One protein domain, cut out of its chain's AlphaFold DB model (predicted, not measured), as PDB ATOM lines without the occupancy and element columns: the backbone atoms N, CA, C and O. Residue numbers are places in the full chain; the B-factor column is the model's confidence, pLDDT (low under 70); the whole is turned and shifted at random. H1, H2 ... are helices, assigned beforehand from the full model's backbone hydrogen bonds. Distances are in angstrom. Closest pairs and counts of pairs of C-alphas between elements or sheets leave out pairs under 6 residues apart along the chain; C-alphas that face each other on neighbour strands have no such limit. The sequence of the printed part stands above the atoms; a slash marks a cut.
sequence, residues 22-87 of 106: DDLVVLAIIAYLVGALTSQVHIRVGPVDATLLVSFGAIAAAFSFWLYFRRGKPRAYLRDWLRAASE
ATOM      1  N   ASP A  22     -10.817  19.823  26.541       82.75
ATOM      2  CA  ASP A  22     -10.017  21.048  26.621       82.75
ATOM      3  C   ASP A  22     -10.489  22.120  25.628       82.75
ATOM      4  O   ASP A  22     -10.453  23.303  25.956       82.75
ATOM      5  N   ASP A  23     -10.955  21.736  24.434       86.81
ATOM      6  CA  ASP A  23     -11.451  22.695  23.439       86.81
ATOM      7  C   ASP A  23     -12.727  23.376  23.925       86.81
ATOM      8  O   ASP A  23     -12.907  24.572  23.711       86.81
ATOM      9  N   LEU A  24     -13.588  22.638  24.630       88.38
ATOM     10  CA  LEU A  24     -14.798  23.194  25.236       88.38
ATOM     11  C   LEU A  24     -14.456  24.179  26.355       88.38
ATOM     12  O   LEU A  24     -15.086  25.230  26.460       88.38
ATOM     13  N   VAL A  25     -13.433  23.871  27.158       89.25
ATOM     14  CA  VAL A  25     -12.936  24.782  28.198       89.25
ATOM     15  C   VAL A  25     -12.388  26.061  27.568       89.25
ATOM     16  O   VAL A  25     -12.750  27.154  27.999       89.25
ATOM     17  N   VAL A  26     -11.573  25.954  26.516       90.56
ATOM     18  CA  VAL A  26     -11.051  27.139  25.822       90.56
ATOM     19  C   VAL A  26     -12.168  27.948  25.176       90.56
ATOM     20  O   VAL A  26     -12.176  29.170  25.308       90.56
ATOM     21  N   LEU A  27     -13.137  27.297  24.532       92.75
ATOM     22  CA  LEU A  27     -14.295  27.980  23.962       92.75
ATOM     23  C   LEU A  27     -15.076  28.752  25.034       92.75
ATOM     24  O   LEU A  27     -15.429  29.908  24.809       92.75
ATOM     25  N   ALA A  28     -15.301  28.148  26.203       92.69
ATOM     26  CA  ALA A  28     -15.976  28.800  27.321       92.69
ATOM     27  C   ALA A  28     -15.192  30.019  27.837       92.69
ATOM     28  O   ALA A  28     -15.783  31.074  28.061       92.69
ATOM     29  N   ILE A  29     -13.864  29.907  27.963       93.81
ATOM     30  CA  ILE A  29     -12.991  31.023  28.359       93.81
ATOM     31  C   ILE A  29     -13.060  32.156  27.328       93.81
ATOM     32  O   ILE A  29     -13.254  33.310  27.703       93.81
ATOM     33  N   ILE A  30     -12.950  31.843  26.034       94.31
ATOM     34  CA  ILE A  30     -13.043  32.832  24.952       94.31
ATOM     35  C   ILE A  30     -14.402  33.536  24.991       94.31
ATOM     36  O   ILE A  30     -14.453  34.764  24.965       94.31
ATOM     37  N   ALA A  31     -15.497  32.778  25.081       92.56
ATOM     38  CA  ALA A  31     -16.845  33.333  25.130       92.56
ATOM     39  C   ALA A  31     -17.038  34.249  26.345       92.56
ATOM     40  O   ALA A  31     -17.585  35.343  26.204       92.56
ATOM     41  N   TYR A  32     -16.539  33.842  27.515       93.69
ATOM     42  CA  TYR A  32     -16.569  34.660  28.724       93.69
ATOM     43  C   TYR A  32     -15.782  35.964  28.552       93.69
ATOM     44  O   TYR A  32     -16.313  37.033  28.842       93.69
ATOM     45  N   LEU A  33     -14.549  35.902  28.038       92.88
ATOM     46  CA  LEU A  33     -13.702  37.082  27.844       92.88
ATOM     47  C   LEU A  33     -14.296  38.057  26.822       92.88
ATOM     48  O   LEU A  33     -14.344  39.258  27.077       92.88
ATOM     49  N   VAL A  34     -14.789  37.553  25.689       91.31
ATOM     50  CA  VAL A  34     -15.443  38.391  24.674       91.31
ATOM     51  C   VAL A  34     -16.731  38.997  25.226       91.31
ATOM     52  O   VAL A  34     -16.978  40.186  25.023       91.31
ATOM     53  N   GLY A  35     -17.534  38.221  25.958       87.88
ATOM     54  CA  GLY A  35     -18.741  38.709  26.626       87.88
ATOM     55  C   GLY A  35     -18.442  39.805  27.652       87.88
ATOM     56  O   GLY A  35     -19.074  40.858  27.635       87.88
ATOM     57  N   ALA A  36     -17.434  39.598  28.500       89.19
ATOM     58  CA  ALA A  36     -16.991  40.576  29.491       89.19
ATOM     59  C   ALA A  36     -16.407  41.849  28.856       89.19
ATOM     60  O   ALA A  36     -16.547  42.933  29.416       89.19
ATOM     61  N   LEU A  37     -15.767  41.741  27.689       87.06
ATOM     62  CA  LEU A  37     -15.246  42.899  26.963       87.06
ATOM     63  C   LEU A  37     -16.373  43.690  26.282       87.06
ATOM     64  O   LEU A  37     -16.429  44.914  26.371       87.06
ATOM     65  N   THR A  38     -17.301  42.993  25.627       85.69
ATOM     66  CA  THR A  38     -18.438  43.619  24.928       85.69
ATOM     67  C   THR A  38     -19.518  44.165  25.858       85.69
ATOM     68  O   THR A  38     -20.257  45.066  25.465       85.69
ATOM     69  N   SER A  39     -19.577  43.714  27.114       81.88
ATOM     70  CA  SER A  39     -20.408  44.368  28.131       81.88
ATOM     71  C   SER A  39     -19.870  45.743  28.542       81.88
ATOM     72  O   SER A  39     -20.648  46.598  28.952       81.88
ATOM     73  N   GLN A  40     -18.561  45.975  28.399       83.25
ATOM     74  CA  GLN A  40     -17.924  47.267  28.675       83.25
ATOM     75  C   GLN A  40     -17.882  48.170  27.437       83.25
ATOM     76  O   GLN A  40     -17.877  49.394  27.562       83.25
ATOM     77  N   VAL A  41     -17.853  47.577  26.241       76.19
ATOM     78  CA  VAL A  41     -17.710  48.292  24.970       76.19
ATOM     79  C   VAL A  41     -18.915  48.013  24.079       76.19
ATOM     80  O   VAL A  41     -19.017  46.958  23.459       76.19
ATOM     81  N   HIS A  42     -19.812  48.992  23.966       73.69
ATOM     82  CA  HIS A  42     -20.898  48.948  22.990       73.69
ATOM     83  C   HIS A  42     -20.396  49.411  21.627       73.69
ATOM     84  O   HIS A  42     -20.072  50.585  21.426       73.69
ATOM     85  N   ILE A  43     -20.336  48.480  20.679       72.56
ATOM     86  CA  ILE A  43     -19.852  48.744  19.327       72.56
ATOM     87  C   ILE A  43     -21.058  49.100  18.462       72.56
ATOM     88  O   ILE A  43     -21.780  48.238  17.960       72.56
ATOM     89  N   ARG A  44     -21.275  50.403  18.286       74.44
ATOM     90  CA  ARG A  44     -22.282  50.935  17.363       74.44
ATOM     91  C   ARG A  44     -21.638  51.233  16.018       74.44
ATOM     92  O   ARG A  44     -20.662  51.977  15.951       74.44
ATOM     93  N   VAL A  45     -22.207  50.687  14.947       69.69
ATOM     94  CA  VAL A  45     -21.817  51.014  13.570       69.69
ATOM     95  C   VAL A  45     -22.985  51.774  12.946       69.69
ATOM     96  O   VAL A  45     -23.968  51.190  12.491       69.69
ATOM     97  N   GLY A  46     -22.910  53.106  12.991       71.31
ATOM     98  CA  GLY A  46     -24.015  53.975  12.584       71.31
ATOM     99  C   GLY A  46     -25.244  53.808  13.501       71.31
ATOM    100  O   GLY A  46     -25.087  53.868  14.720       71.31
ATOM    101  N   PRO A  47     -26.463  53.611  12.958       72.81
ATOM    102  CA  PRO A  47     -27.674  53.401  13.757       72.81
ATOM    103  C   PRO A  47     -27.845  51.955  14.256       72.81
ATOM    104  O   PRO A  47     -28.782  51.680  15.001       72.81
ATOM    105  N   VAL A  48     -26.980  51.025  13.835       73.19
ATOM    106  CA  VAL A  48     -27.102  49.596  14.143       73.19
ATOM    107  C   VAL A  48     -26.193  49.231  15.313       73.19
ATOM    108  O   VAL A  48     -25.002  49.559  15.330       73.19
ATOM    109  N   ASP A  49     -26.755  48.515  16.286       78.38
ATOM    110  CA  ASP A  49     -25.975  47.871  17.335       78.38
ATOM    111  C   ASP A  49     -25.287  46.627  16.758       78.38
ATOM    112  O   ASP A  49     -25.911  45.593  16.514       78.38
ATOM    113  N   ALA A  50     -23.992  46.760  16.472       83.00
ATOM    114  CA  ALA A  50     -23.180  45.697  15.896       83.00
ATOM    115  C   ALA A  50     -22.523  44.826  16.975       83.00
ATOM    116  O   ALA A  50     -21.822  43.873  16.633       83.00
ATOM    117  N   THR A  51     -22.750  45.121  18.261       82.94
ATOM    118  CA  THR A  51     -22.062  44.474  19.384       82.94
ATOM    119  C   THR A  51     -22.205  42.957  19.317       82.94
ATOM    120  O   THR A  51     -21.199  42.258  19.354       82.94
ATOM    121  N   LEU A  52     -23.417  42.438  19.091       83.25
ATOM    122  CA  LEU A  52     -23.655  40.994  18.969       83.25
ATOM    123  C   LEU A  52     -22.879  40.357  17.810       83.25
ATOM    124  O   LEU A  52     -22.229  39.331  17.996       83.25
ATOM    125  N   LEU A  53     -22.926  40.961  16.618       87.31
ATOM    126  CA  LEU A  53     -22.227  40.444  15.437       87.31
ATOM    127  C   LEU A  53     -20.715  40.420  15.651       87.31
ATOM    128  O   LEU A  53     -20.057  39.438  15.307       87.31
ATOM    129  N   VAL A  54     -20.174  41.478  16.255       87.88
ATOM    130  CA  VAL A  54     -18.751  41.559  16.576       87.88
ATOM    131  C   VAL A  54     -18.375  40.535  17.644       87.88
ATOM    132  O   VAL A  54     -17.360  39.864  17.478       87.88
ATOM    133  N   SER A  55     -19.196  40.330  18.681       88.50
ATOM    134  CA  SER A  55     -18.958  39.293  19.694       88.50
ATOM    135  C   SER A  55     -18.918  37.899  19.072       88.50
ATOM    136  O   SER A  55     -17.971  37.150  19.306       88.50
ATOM    137  N   PHE A  56     -19.902  37.552  18.237       90.44
ATOM    138  CA  PHE A  56     -19.921  36.255  17.556       90.44
ATOM    139  C   PHE A  56     -18.723  36.082  16.620       90.44
ATOM    140  O   PHE A  56     -18.071  35.037  16.651       90.44
ATOM    141  N   GLY A  57     -18.391  37.111  15.837       92.56
ATOM    142  CA  GLY A  57     -17.225  37.100  14.955       92.56
ATOM    143  C   GLY A  57     -15.911  36.931  15.722       92.56
ATOM    144  O   GLY A  57     -15.075  36.115  15.338       92.56
ATOM    145  N   ALA A  58     -15.752  37.639  16.842       91.25
ATOM    146  CA  ALA A  58     -14.572  37.554  17.693       91.25
ATOM    147  C   ALA A  58     -14.420  36.166  18.330       91.25
ATOM    148  O   ALA A  58     -13.327  35.599  18.290       91.25
ATOM    149  N   ILE A  59     -15.506  35.585  18.856       93.81
ATOM    150  CA  ILE A  59     -15.496  34.225  19.418       93.81
ATOM    151  C   ILE A  59     -15.111  33.212  18.338       93.81
ATOM    152  O   ILE A  59     -14.212  32.399  18.552       93.81
ATOM    153  N   ALA A  60     -15.747  33.277  17.165       93.50
ATOM    154  CA  ALA A  60     -15.476  32.355  16.067       93.50
ATOM    155  C   ALA A  60     -14.026  32.459  15.569       93.50
ATOM    156  O   ALA A  60     -13.370  31.434  15.361       93.50
ATOM    157  N   ALA A  61     -13.501  33.678  15.419       94.62
ATOM    158  CA  ALA A  61     -12.125  33.913  14.997       94.62
ATOM    159  C   ALA A  61     -11.113  33.402  16.035       94.62
ATOM    160  O   ALA A  61     -10.199  32.653  15.687       94.62
ATOM    161  N   ALA A  62     -11.305  33.744  17.312       93.69
ATOM    162  CA  ALA A  62     -10.430  33.311  18.397       93.69
ATOM    163  C   ALA A  62     -10.436  31.785  18.559       93.69
ATOM    164  O   ALA A  62      -9.381  31.167  18.709       93.69
ATOM    165  N   PHE A  63     -11.609  31.157  18.465       93.12
ATOM    166  CA  PHE A  63     -11.715  29.706  18.556       93.12
ATOM    167  C   PHE A  63     -11.107  29.000  17.336       93.12
ATOM    168  O   PHE A  63     -10.405  28.002  17.483       93.12
ATOM    169  N   SER A  64     -11.286  29.545  16.131       92.25
ATOM    170  CA  SER A  64     -10.637  29.016  14.923       92.25
ATOM    171  C   SER A  64      -9.113  29.103  15.017       92.25
ATOM    172  O   SER A  64      -8.410  28.157  14.654       92.25
ATOM    173  N   PHE A  65      -8.595  30.209  15.556       92.56
ATOM    174  CA  PHE A  65      -7.172  30.373  15.828       92.56
ATOM    175  C   PHE A  65      -6.666  29.350  16.853       92.56
ATOM    176  O   PHE A  65      -5.627  28.728  16.632       92.56
ATOM    177  N   TRP A  66      -7.422  29.112  17.930       89.62
ATOM    178  CA  TRP A  66      -7.117  28.056  18.899       89.62
ATOM    179  C   TRP A  66      -7.019  26.680  18.232       89.62
ATOM    180  O   TRP A  66      -6.008  25.991  18.388       89.62
ATOM    181  N   LEU A  67      -8.022  26.296  17.435       86.69
ATOM    182  CA  LEU A  67      -8.024  25.017  16.725       86.69
ATOM    183  C   LEU A  67      -6.823  24.891  15.782       86.69
ATOM    184  O   LEU A  67      -6.194  23.835  15.732       86.69
ATOM    185  N   TYR A  68      -6.474  25.963  15.064       87.50
ATOM    186  CA  TYR A  68      -5.292  25.999  14.204       87.50
ATOM    187  C   TYR A  68      -3.998  25.799  15.003       87.50
ATOM    188  O   TYR A  68      -3.205  24.912  14.685       87.50
ATOM    189  N   PHE A  69      -3.816  26.559  16.083       85.31
ATOM    190  CA  PHE A  69      -2.651  26.480  16.967       85.31
ATOM    191  C   PHE A  69      -2.480  25.100  17.615       85.31
ATOM    192  O   PHE A  69      -1.360  24.642  17.854       85.31
ATOM    193  N   ARG A  70      -3.591  24.411  17.885       80.50
ATOM    194  CA  ARG A  70      -3.611  23.100  18.535       80.50
ATOM    195  C   ARG A  70      -3.311  21.934  17.591       80.50
ATOM    196  O   ARG A  70      -2.980  20.854  18.072       80.50
ATOM    197  N   ARG A  71      -3.382  22.114  16.263       75.88
ATOM    198  CA  ARG A  71      -3.255  21.009  15.285       75.88
ATOM    199  C   ARG A  71      -1.984  20.166  15.437       75.88
ATOM    200  O   ARG A  71      -2.064  18.965  15.194       75.88
ATOM    201  N   GLY A  72      -0.866  20.758  15.858       70.56
ATOM    202  CA  GLY A  72       0.419  20.067  16.047       70.56
ATOM    203  C   GLY A  72       0.782  19.737  17.497       70.56
ATOM    204  O   GLY A  72       1.903  19.308  17.751       70.56
ATOM    205  N   LYS A  73      -0.115  19.979  18.460       74.94
ATOM    206  CA  LYS A  73       0.190  19.852  19.891       74.94
ATOM    207  C   LYS A  73      -0.299  18.523  20.470       74.94
ATOM    208  O   LYS A  73      -1.282  17.971  19.970       74.94
ATOM    209  N   PRO A  74       0.376  18.005  21.517       67.94
ATOM    210  CA  PRO A  74      -0.042  16.783  22.188       67.94
ATOM    211  C   PRO A  74      -1.411  16.948  22.857       67.94
ATOM    212  O   PRO A  74      -1.931  18.051  23.044       67.94
ATOM    213  N   ARG A  75      -2.002  15.815  23.220       69.44
ATOM    214  CA  ARG A  75      -3.293  15.746  23.909       69.44
ATOM    215  C   ARG A  75      -3.223  16.430  25.264       69.44
ATOM    216  O   ARG A  75      -2.164  16.447  25.880       69.44
ATOM    217  N   ALA A  76      -4.360  16.935  25.739       71.94
ATOM    218  CA  ALA A  76      -4.454  17.614  27.033       71.94
ATOM    219  C   ALA A  76      -3.466  18.794  27.198       71.94
ATOM    220  O   ALA A  76      -3.133  19.172  28.319       71.94
ATOM    221  N   TYR A  77      -2.999  19.386  26.085       74.50
ATOM    222  CA  TYR A  77      -1.955  20.416  26.092       74.50
ATOM    223  C   TYR A  77      -2.243  21.566  27.060       74.50
ATOM    224  O   TYR A  77      -1.326  22.054  27.711       74.50
ATOM    225  N   LEU A  78      -3.505  22.000  27.165       77.62
ATOM    226  CA  LEU A  78      -3.868  23.096  28.059       77.62
ATOM    227  C   LEU A  78      -3.644  22.706  29.522       77.62
ATOM    228  O   LEU A  78      -3.102  23.494  30.290       77.62
ATOM    229  N   ARG A  79      -4.046  21.488  29.897       80.62
ATOM    230  CA  ARG A  79      -3.861  20.958  31.250       80.62
ATOM    231  C   ARG A  79      -2.393  20.736  31.577       80.62
ATOM    232  O   ARG A  79      -1.969  21.138  32.653       80.62
ATOM    233  N   ASP A  80      -1.630  20.161  30.653       80.00
ATOM    234  CA  ASP A  80      -0.193  19.940  30.839       80.00
ATOM    235  C   ASP A  80       0.549  21.280  30.970       80.00
ATOM    236  O   ASP A  80       1.397  21.440  31.845       80.00
ATOM    237  N   TRP A  81       0.171  22.281  30.168       80.81
ATOM    238  CA  TRP A  81       0.720  23.633  30.260       80.81
ATOM    239  C   TRP A  81       0.347  24.334  31.572       80.81
ATOM    240  O   TRP A  81       1.219  24.907  32.217       80.81
ATOM    241  N   LEU A  82      -0.918  24.259  32.001       83.00
ATOM    242  CA  LEU A  82      -1.366  24.803  33.289       83.00
ATOM    243  C   LEU A  82      -0.634  24.144  34.458       83.00
ATOM    244  O   LEU A  82      -0.212  24.837  35.379       83.00
ATOM    245  N   ARG A  83      -0.464  22.820  34.404       81.25
ATOM    246  CA  ARG A  83       0.253  22.060  35.426       81.25
ATOM    247  C   ARG A  83       1.706  22.508  35.507       81.25
ATOM    248  O   ARG A  83       2.128  22.894  36.587       81.25
ATOM    249  N   ALA A  84       2.401  22.572  34.371       78.50
ATOM    250  CA  ALA A  84       3.774  23.065  34.298       78.50
ATOM    251  C   ALA A  84       3.911  24.524  34.771       78.50
ATOM    252  O   ALA A  84       4.883  24.863  35.427       78.50
ATOM    253  N   ALA A  85       2.936  25.391  34.475       82.19
ATOM    254  CA  ALA A  85       2.941  26.779  34.943       82.19
ATOM    255  C   ALA A  85       2.647  26.916  36.450       82.19
ATOM    256  O   ALA A  85       3.042  27.905  37.064       82.19
ATOM    257  N   SER A  86       1.920  25.957  37.033       81.25
ATOM    258  CA  SER A  86       1.568  25.932  38.460       81.25
ATOM    259  C   SER A  86       2.584  25.202  39.336       81.25
ATOM    260  O   SER A  86       2.542  25.341  40.558       81.25
ATOM    261  N   GLU A  87       3.448  24.388  38.730       75.44
ATOM    262  CA  GLU A  87       4.425  23.587  39.450       75.44
ATOM    263  C   GLU A  87       5.532  24.516  39.965       75.44
ATOM    264  O   GLU A  87       6.175  25.205  39.170       75.44
TER     265      GLU A  87
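AT A GLANCE: This is residues 22 to 87 of the 106 residues of an uncharacterized protein of Actinobacteria bacterium 13_1_40CM_4_65_12 (UniProt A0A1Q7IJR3). Two long helices, H1 and H2, lie side by side as a long helical hairpin, and a short third helix, H3, is set crosswise at the end where H1 begins and H2 ends. At the other end of the hairpin the link between H1 and H2 makes a loop whose residues 44 to 49 stick out, while residues 80 to 87, most of them in H3, stand free at the opposite end of the rod. The printed part has 66 residues with three named helices, in the order H1, H2, H3, and no named strand; its class is all helix. The whole is loose, with a radius of gyration of the C-alphas of 15.1 A, and its C-alphas span 49 by 24 by 14 A.

HOW THE PARTS SIT: Begin with H1, residues 22 to 40, and go on to H2, residues 51 to 70: the two touch, with 14 pairs of C-alphas within 8 A. Look for their closest C-alphas at Ala 31 and Ile 59, 5.9 A apart. Their lines stand at a shallow tilt of 30 degrees and they run opposite ways, a helical hairpin with centres 9.6 A apart. In the link between them, residues 44 to 45 form a short antiparallel pairing with residues 48 to 49. Next comes H3, residues 77 to 86, which is close to H1 but not clearly touching it: the closest C-alphas, those of Asp 22 and Leu 78, are 6.6 A apart. The lines of H1 and H3 are about perpendicular, but only just, at 72 degrees. H2 and H3 are apart, but only just, with closest C-alphas 8.2 A apart. In the backbones of H2 and H3 every O i to N i+4 pair is within hydrogen-bond range; in H1 it is 14 of 15.

IN THESE COORDINATES: Find C-alpha 22 at (-10.017, 21.048, 26.621); from there H1 runs 27.5 A to C-alpha 40 at (-17.924, 47.267, 28.675), with y rising along the way. H2 starts at C-alpha 51 and runs 28.2 A to C-alpha 70, with y now falling. H3 begins at C-alpha 77 and ends, 14.0 A on, at C-alpha 86, at (1.568, 25.932, 38.460).

THE WHOLE: Look for the two C-alphas farthest apart at Pro 47 and Glu 87, 50.8 A from each other. The body without the stretches that stand free has 52 residues and spans 38 by 17 by 12 A. The printed part has no cut, and both links are short, with 10 residues between H1 and H2 and 6 between H2 and H3. In the B-factor column the mean pLDDT of the printed part is 83.9; residue 45 and residues 74 to 75 are under 70.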